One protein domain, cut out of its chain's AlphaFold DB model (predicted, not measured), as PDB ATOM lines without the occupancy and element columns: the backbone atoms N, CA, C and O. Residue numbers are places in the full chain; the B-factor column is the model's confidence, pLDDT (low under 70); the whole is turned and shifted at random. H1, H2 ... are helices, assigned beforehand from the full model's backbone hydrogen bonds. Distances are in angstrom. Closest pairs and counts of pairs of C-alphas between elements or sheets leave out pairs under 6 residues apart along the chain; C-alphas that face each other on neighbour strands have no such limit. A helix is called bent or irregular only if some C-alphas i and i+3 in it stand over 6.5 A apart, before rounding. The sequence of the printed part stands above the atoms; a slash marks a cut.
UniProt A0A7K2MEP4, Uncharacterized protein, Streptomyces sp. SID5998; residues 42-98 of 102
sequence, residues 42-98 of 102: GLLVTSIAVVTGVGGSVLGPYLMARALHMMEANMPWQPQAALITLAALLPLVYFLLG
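AT A GLANCE: This is residues 42 to 98 of the 102 residues of an uncharacterized protein of Streptomyces sp. SID5998 (UniProt A0A7K2MEP4). One long bent helix, H1, and a second long helix, H2, make an open U: a tight link joins them at one end, H2 folds back beside H1 across an empty gap, and the two helices have no contact. The bend in H1 turns its second arm toward the closed end of the U. The printed part has 57 residues, with two named helices in the order H1, H2 and no named strand; the class is all helix. The whole is only just loose, close to extended, with a radius of gyration of the C-alphas of 15.2 A, and it is flat, spanning 44 by 28 by 8 A.

IN THESE COORDINATES: H1, residues 42 to 72, was assigned as one helix by its hydrogen bonds, but it is bent: C-alphas 58 and 61 are 6.8 A apart. Arm H1a, residues 42 to 58, begins with C-alpha 42 at (11.793, 22.454, -59.799) and measures 24.5 A. Arm H1b, residues 61 to 72, measures 16.6 A. H2, residues 77 to 98, measures 32.0 A and ends with C-alpha 98 at (-0.040, 23.794, -46.523). H2 is neither bent nor irregular, but only just: C-alphas 88 and 91 are 6.4 A apart.

HOW THE PARTS SIT: H1a and H1b stand at a steep tilt of 50 degrees. H1a and H2 are apart, with no C-alpha of the one within 8 A of the other. H1b and H2 are apart by the same measure, though a tight link of 4 residues joins H1 to H2. Residues 42 to 66 of H1 and 80 to 98 of H2 stand free. Every O i to N i+4 pair is within hydrogen-bond range in H1a and H1b, and 16 of 18 are in H2.

THE WHOLE: The two C-alphas farthest apart, those of Gly 42 and Asn 74, are 44.3 A apart. The printed part has no cut. The mean pLDDT of the printed part is 75.5, and residues 42 to 49 and 69 to 75 are under 70.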
ATOM      1  N   GLY A  42      11.120  23.758 -59.779       56.06
ATOM      2  CA  GLY A  42      11.793  22.454 -59.799       56.06
ATOM      3  C   GLY A  42      13.238  22.525 -59.300       56.06
ATOM      4  O   GLY A  42      13.664  21.669 -58.534       56.06
ATOM      5  N   LEU A  43      13.957  23.595 -59.642       58.59
ATOM      6  CA  LEU A  43      15.356  23.810 -59.265       58.59
ATOM      7  C   LEU A  43      15.498  24.056 -57.754       58.59
ATOM      8  O   LEU A  43      16.425  23.551 -57.120       58.59
ATOM      9  N   LEU A  44      14.524  24.745 -57.150       59.44
ATOM     10  CA  LEU A  44      14.471  24.957 -55.702       59.44
ATOM     11  C   LEU A  44      14.229  23.640 -54.947       59.44
ATOM     12  O   LEU A  44      14.951  23.340 -53.998       59.44
ATOM     13  N   VAL A  45      13.292  22.805 -55.408       64.62
ATOM     14  CA  VAL A  45      13.047  21.475 -54.821       64.62
ATOM     15  C   VAL A  45      14.274  20.569 -54.955       64.62
ATOM     16  O   VAL A  45      14.675  19.936 -53.976       64.62
ATOM     17  N   THR A  46      14.919  20.548 -56.125       64.06
ATOM     18  CA  THR A  46      16.143  19.762 -56.340       64.06
ATOM     19  C   THR A  46      17.281  20.245 -55.443       64.06
ATOM     20  O   THR A  46      17.956  19.422 -54.832       64.06
ATOM     21  N   SER A  47      17.463  21.559 -55.287       63.66
ATOM     22  CA  SER A  47      18.500  22.109 -54.403       63.66
ATOM     23  C   SER A  47      18.289  21.710 -52.939       63.66
ATOM     24  O   SER A  47      19.235  21.285 -52.278       63.66
ATOM     25  N   ILE A  48      17.046  21.742 -52.449       67.06
ATOM     26  CA  ILE A  48      16.712  21.321 -51.084       67.06
ATOM     27  C   ILE A  48      16.971  19.823 -50.915       67.06
ATOM     28  O   ILE A  48      17.552  19.420 -49.908       67.06
ATOM     29  N   ALA A  49      16.594  18.998 -51.893       67.88
ATOM     30  CA  ALA A  49      16.838  17.559 -51.855       67.88
ATOM     31  C   ALA A  49      18.341  17.233 -51.828       67.88
ATOM     32  O   ALA A  49      18.773  16.399 -51.034       67.88
ATOM     33  N   VAL A  50      19.146  17.930 -52.635       71.62
ATOM     34  CA  VAL A  50      20.605  17.752 -52.685       71.62
ATOM     35  C   VAL A  50      21.259  18.207 -51.380       71.62
ATOM     36  O   VAL A  50      22.041  17.456 -50.802       71.62
ATOM     37  N   VAL A  51      20.906  19.386 -50.862       72.00
ATOM     38  CA  VAL A  51      21.447  19.899 -49.590       72.00
ATOM     39  C   VAL A  51      21.044  19.002 -48.417       72.00
ATOM     40  O   VAL A  51      21.875  18.699 -47.564       72.00
ATOM     41  N   THR A  52      19.801  18.517 -48.399       74.50
ATOM     42  CA  THR A  52      19.327  17.573 -47.375       74.50
ATOM     43  C   THR A  52      20.034  16.227 -47.497       74.50
ATOM     44  O   THR A  52      20.419  15.652 -46.483       74.50
ATOM     45  N   GLY A  53      20.257  15.737 -48.720       73.94
ATOM     46  CA  GLY A  53      20.995  14.503 -48.978       73.94
ATOM     47  C   GLY A  53      22.440  14.587 -48.491       73.94
ATOM     48  O   GLY A  53      22.858  13.766 -47.678       73.94
ATOM     49  N   VAL A  54      23.179  15.619 -48.908       78.94
ATOM     50  CA  VAL A  54      24.582  15.830 -48.505       78.94
ATOM     51  C   VAL A  54      24.691  16.085 -47.001       78.94
ATOM     52  O   VAL A  54      25.513  15.461 -46.327       78.94
ATOM     53  N   GLY A  55      23.832  16.946 -46.447       75.06
ATOM     54  CA  GLY A  55      23.780  17.204 -45.008       75.06
ATOM     55  C   GLY A  55      23.469  15.936 -44.212       75.06
ATOM     56  O   GLY A  55      24.141  15.647 -43.223       75.06
ATOM     57  N   GLY A  56      22.519  15.130 -44.687       74.25
ATOM     58  CA  GLY A  56      22.171  13.835 -44.111       74.25
ATOM     59  C   GLY A  56      23.309  12.817 -44.180       74.25
ATOM     60  O   GLY A  56      23.493  12.065 -43.229       74.25
ATOM     61  N   SER A  57      24.121  12.810 -45.237       78.31
ATOM     62  CA  SER A  57      25.282  11.915 -45.345       78.31
ATOM     63  C   SER A  57      26.428  12.290 -44.405       78.31
ATOM     64  O   SER A  57      27.105  11.401 -43.898       78.31
ATOM     65  N   VAL A  58      26.640  13.583 -44.138       82.25
ATOM     66  CA  VAL A  58      27.682  14.042 -43.202       82.25
ATOM     67  C   VAL A  58      27.234  13.869 -41.750       82.25
ATOM     68  O   VAL A  58      27.983  13.351 -40.922       82.25
ATOM     69  N   LEU A  59      26.002  14.273 -41.427       79.44
ATOM     70  CA  LEU A  59      25.469  14.163 -40.067       79.44
ATOM     71  C   LEU A  59      25.003  12.747 -39.715       79.44
ATOM     72  O   LEU A  59      25.024  12.389 -38.541       79.44
ATOM     73  N   GLY A  60      24.600  11.938 -40.693       80.06
ATOM     74  CA  GLY A  60      24.020  10.609 -40.492       80.06
ATOM     75  C   GLY A  60      24.898   9.675 -39.654       80.06
ATOM     76  O   GLY A  60      24.434   9.214 -38.612       80.06
ATOM     77  N   PRO A  61      26.173   9.441 -40.022       84.56
ATOM     78  CA  PRO A  61      27.076   8.591 -39.246       84.56
ATOM     79  C   PRO A  61      27.313   9.109 -37.822       84.56
ATOM     80  O   PRO A  61      27.333   8.325 -36.876       84.56
ATOM     81  N   TYR A  62      27.433  10.430 -37.644       80.62
ATOM     82  CA  TYR A  62      27.612  11.049 -36.327       80.62
ATOM     83  C   TYR A  62      26.369  10.891 -35.443       80.62
ATOM     84  O   TYR A  62      26.474  10.506 -34.278       80.62
ATOM     85  N   LEU A  63      25.180  11.153 -35.993       78.94
ATOM     86  CA  LEU A  63      23.914  10.980 -35.284       78.94
ATOM     87  C   LEU A  63      23.654   9.509 -34.953       78.94
ATOM     88  O   LEU A  63      23.167   9.221 -33.866       78.94
ATOM     89  N   MET A  64      24.034   8.585 -35.836       79.00
ATOM     90  CA  MET A  64      23.917   7.145 -35.614       79.00
ATOM     91  C   MET A  64      24.872   6.656 -34.517       79.00
ATOM     92  O   MET A  64      24.441   5.942 -33.613       79.00
ATOM     93  N   ALA A  65      26.129   7.107 -34.518       79.12
ATOM     94  CA  ALA A  65      27.074   6.831 -33.434       79.12
ATOM     95  C   ALA A  65      26.586   7.407 -32.094       79.12
ATOM     96  O   ALA A  65      26.645   6.741 -31.060       79.12
ATOM     97  N   ARG A  66      26.037   8.627 -32.108       74.62
ATOM     98  CA  ARG A  66      25.476   9.268 -30.914       74.62
ATOM     99  C   ARG A  66      24.215   8.566 -30.413       74.62
ATOM    100  O   ARG A  66      24.031   8.461 -29.205       74.62
ATOM    101  N   ALA A  67      23.370   8.071 -31.316       71.81
ATOM    102  CA  ALA A  67      22.195   7.279 -30.973       71.81
ATOM    103  C   ALA A  67      22.599   5.963 -30.305       71.81
ATOM    104  O   ALA A  67      22.050   5.637 -29.259       71.81
ATOM    105  N   LEU A  68      23.604   5.264 -30.845       72.94
ATOM    106  CA  LEU A  68      24.115   4.022 -30.263       72.94
ATOM    107  C   LEU A  68      24.685   4.255 -28.855       72.94
ATOM    108  O   LEU A  68      24.334   3.542 -27.921       72.94
ATOM    109  N   HIS A  69      25.462   5.328 -28.682       68.38
ATOM    110  CA  HIS A  69      26.013   5.717 -27.382       68.38
ATOM    111  C   HIS A  69      24.922   6.085 -26.357       68.38
ATOM    112  O   HIS A  69      25.024   5.754 -25.180       68.38
ATOM    113  N   MET A  70      23.844   6.740 -26.797       62.41
ATOM    114  CA  MET A  70      22.679   7.054 -25.954       62.41
ATOM    115  C   MET A  70      21.847   5.810 -25.605       62.41
ATOM    116  O   MET A  70      21.197   5.784 -24.562       62.41
ATOM    117  N   MET A  71      21.866   4.788 -26.465       63.34
ATOM    118  CA  MET A  71      21.173   3.513 -26.265       63.34
ATOM    119  C   MET A  71      21.906   2.631 -25.247       63.34
ATOM    120  O   MET A  71      21.274   1.999 -24.404       63.34
ATOM    121  N   GLU A  72      23.240   2.648 -25.282       63.69
ATOM    122  CA  GLU A  72      24.115   1.930 -24.349       63.69
ATOM    123  C   GLU A  72      24.118   2.566 -22.944       63.69
ATOM    124  O   GLU A  72      24.249   1.871 -21.939       63.69
ATOM    125  N   ALA A  73      23.873   3.879 -22.855       63.53
ATOM    126  CA  ALA A  73      23.871   4.645 -21.605       63.53
ATOM    127  C   ALA A  73      22.546   4.621 -20.806       63.53
ATOM    128  O   ALA A  73      22.407   5.393 -19.861       63.53
ATOM    129  N   ASN A  74      21.589   3.741 -21.130       62.19
ATOM    130  CA  ASN A  74      20.250   3.724 -20.518       62.19
ATOM    131  C   ASN A  74      19.527   5.069 -20.768       62.19
ATOM    132  O   ASN A  74      19.499   5.970 -19.929       62.19
ATOM    133  N   MET A  75      19.018   5.218 -21.993       63.44
ATOM    134  CA  MET A  75      18.524   6.466 -22.580       63.44
ATOM    135  C   MET A  75      17.672   7.305 -21.601       63.44
ATOM    136  O   MET A  75      16.598   6.861 -21.185       63.44
ATOM    137  N   PRO A  76      18.097   8.532 -21.234       71.94
ATOM    138  CA  PRO A  76      17.278   9.405 -20.404       71.94
ATOM    139  C   PRO A  76      15.965   9.724 -21.135       71.94
ATOM    140  O   PRO A  76      15.946   9.929 -22.346       71.94
ATOM    141  N   TRP A  77      14.844   9.792 -20.416       75.31
ATOM    142  CA  TRP A  77      13.509   9.986 -21.012       75.31
ATOM    143  C   TRP A  77      13.338  11.338 -21.737       75.31
ATOM    144  O   TRP A  77      12.430  11.507 -22.551       75.31
ATOM    145  N   GLN A  78      14.222  12.304 -21.468       77.69
ATOM    146  CA  GLN A  78      14.190  13.664 -22.014       77.69
ATOM    147  C   GLN A  78      14.375  13.721 -23.546       77.69
ATOM    148  O   GLN A  78      13.497  14.270 -24.213       77.69
ATOM    149  N   PRO A  79      15.444  13.156 -24.154       75.94
ATOM    150  CA  PRO A  79      15.578  13.097 -25.612       75.94
ATOM    151  C   PRO A  79      14.463  12.292 -26.287       75.94
ATOM    152  O   PRO A  79      14.042  12.645 -27.386       75.94
ATOM    153  N   GLN A  80      13.935  11.252 -25.635       74.12
ATOM    154  CA  GLN A  80      12.809  10.483 -26.169       74.12
ATOM    155  C   GLN A  80      11.530  11.330 -26.228       74.12
ATOM    156  O   GLN A  80      10.874  11.387 -27.269       74.12
ATOM    157  N   ALA A  81      11.205  12.052 -25.154       81.56
ATOM    158  CA  ALA A  81      10.080  12.983 -25.136       81.56
ATOM    159  C   ALA A  81      10.262  14.125 -26.152       81.56
ATOM    160  O   ALA A  81       9.303  14.509 -26.824       81.56
ATOM    161  N   ALA A  82      11.488  14.632 -26.319       83.94
ATOM    162  CA  ALA A  82      11.810  15.649 -27.319       83.94
ATOM    163  C   ALA A  82      11.587  15.139 -28.755       83.94
ATOM    164  O   ALA A  82      10.996  15.838 -29.573       83.94
ATOM    165  N   LEU A  83      11.995  13.906 -29.062       81.62
ATOM    166  CA  LEU A  83      11.766  13.308 -30.380       81.62
ATOM    167  C   LEU A  83      10.279  13.058 -30.647       81.62
ATOM    168  O   LEU A  83       9.815  13.331 -31.750       81.62
ATOM    169  N   ILE A  84       9.521  12.595 -29.649       84.00
ATOM    170  CA  ILE A  84       8.072  12.375 -29.780       84.00
ATOM    171  C   ILE A  84       7.339  13.703 -29.987       84.00
ATOM    172  O   ILE A  84       6.493  13.809 -30.873       84.00
ATOM    173  N   THR A  85       7.673  14.729 -29.202       87.19
ATOM    174  CA  THR A  85       7.077  16.064 -29.359       87.19
ATOM    175  C   THR A  85       7.428  16.676 -30.709       87.19
ATOM    176  O   THR A  85       6.535  17.192 -31.375       87.19
ATOM    177  N   LEU A  86       8.677  16.549 -31.166       85.31
ATOM    178  CA  LEU A  86       9.094  16.984 -32.499       85.31
ATOM    179  C   LEU A  86       8.335  16.226 -33.601       85.31
ATOM    180  O   LEU A  86       7.803  16.849 -34.519       85.31
ATOM    181  N   ALA A  87       8.228  14.901 -33.490       85.69
ATOM    182  CA  ALA A  87       7.503  14.061 -34.441       85.69
ATOM    183  C   ALA A  87       6.001  14.385 -34.483       85.69
ATOM    184  O   ALA A  87       5.405  14.329 -35.554       85.69
ATOM    185  N   ALA A  88       5.399  14.769 -33.354       86.94
ATOM    186  CA  ALA A  88       4.011  15.227 -33.291       86.94
ATOM    187  C   ALA A  88       3.832  16.646 -33.865       86.94
ATOM    188  O   ALA A  88       2.807  16.944 -34.480       86.94
ATOM    189  N   LEU A  89       4.832  17.518 -33.706       89.25
ATOM    190  CA  LEU A  89       4.817  18.883 -34.238       89.25
ATOM    191  C   LEU A  89       5.019  18.933 -35.755       89.25
ATOM    192  O   LEU A  89       4.400  19.766 -36.411       89.25
ATOM    193  N   LEU A  90       5.837  18.047 -36.330       84.44
ATOM    194  CA  LEU A  90       6.108  18.006 -37.773       84.44
ATOM    195  C   LEU A  90       4.839  17.989 -38.655       84.44
ATOM    196  O   LEU A  90       4.719  18.857 -39.523       84.44
ATOM    197  N   PRO A  91       3.879  17.061 -38.466       82.94
ATOM    198  CA  PRO A  91       2.665  17.027 -39.275       82.94
ATOM    199  C   PRO A  91       1.770  18.249 -39.029       82.94
ATOM    200  O   PRO A  91       1.130  18.726 -39.967       82.94
ATOM    201  N   LEU A  92       1.770  18.814 -37.816       84.44
ATOM    202  CA  LEU A  92       1.038  20.046 -37.511       84.44
ATOM    203  C   LEU A  92       1.626  21.246 -38.267       84.44
ATOM    204  O   LEU A  92       0.889  22.025 -38.872       84.44
ATOM    205  N   VAL A  93       2.952  21.376 -38.278       86.62
ATOM    206  CA  VAL A  93       3.662  22.423 -39.026       86.62
ATOM    207  C   VAL A  93       3.442  22.249 -40.528       86.62
ATOM    208  O   VAL A  93       3.158  23.233 -41.210       86.62
ATOM    209  N   TYR A  94       3.498  21.016 -41.041       84.69
ATOM    210  CA  TYR A  94       3.206  20.723 -42.447       84.69
ATOM    211  C   TYR A  94       1.776  21.126 -42.828       84.69
ATOM    212  O   TYR A  94       1.569  21.806 -43.834       84.69
ATOM    213  N   PHE A  95       0.793  20.785 -41.991       85.81
ATOM    214  CA  PHE A  95      -0.603  21.170 -42.188       85.81
ATOM    215  C   PHE A  95      -0.792  22.695 -42.179       85.81
ATOM    216  O   PHE A  95      -1.469  23.248 -43.050       85.81
ATOM    217  N   LEU A  96      -0.160  23.400 -41.237       84.69
ATOM    218  CA  LEU A  96      -0.231  24.861 -41.141       84.69
ATOM    219  C   LEU A  96       0.452  25.564 -42.324       84.69
ATOM    220  O   LEU A  96      -0.079  26.559 -42.821       84.69
ATOM    221  N   LEU A  97       1.592  25.055 -42.805       82.25
ATOM    222  CA  LEU A  97       2.255  25.583 -44.004       82.25
ATOM    223  C   LEU A  97       1.436  25.321 -45.272       82.25
ATOM    224  O   LEU A  97       1.334  26.211 -46.115       82.25
ATOM    225  N   GLY A  98       0.838  24.133 -45.401       76.00
ATOM    226  CA  GLY A  98      -0.040  23.794 -46.523       76.00
ATOM    227  C   GLY A  98      -1.255  24.719 -46.596       76.00
ATOM    228  O   GLY A  98      -1.611  25.195 -47.669       76.00
TER     229      GLY A  98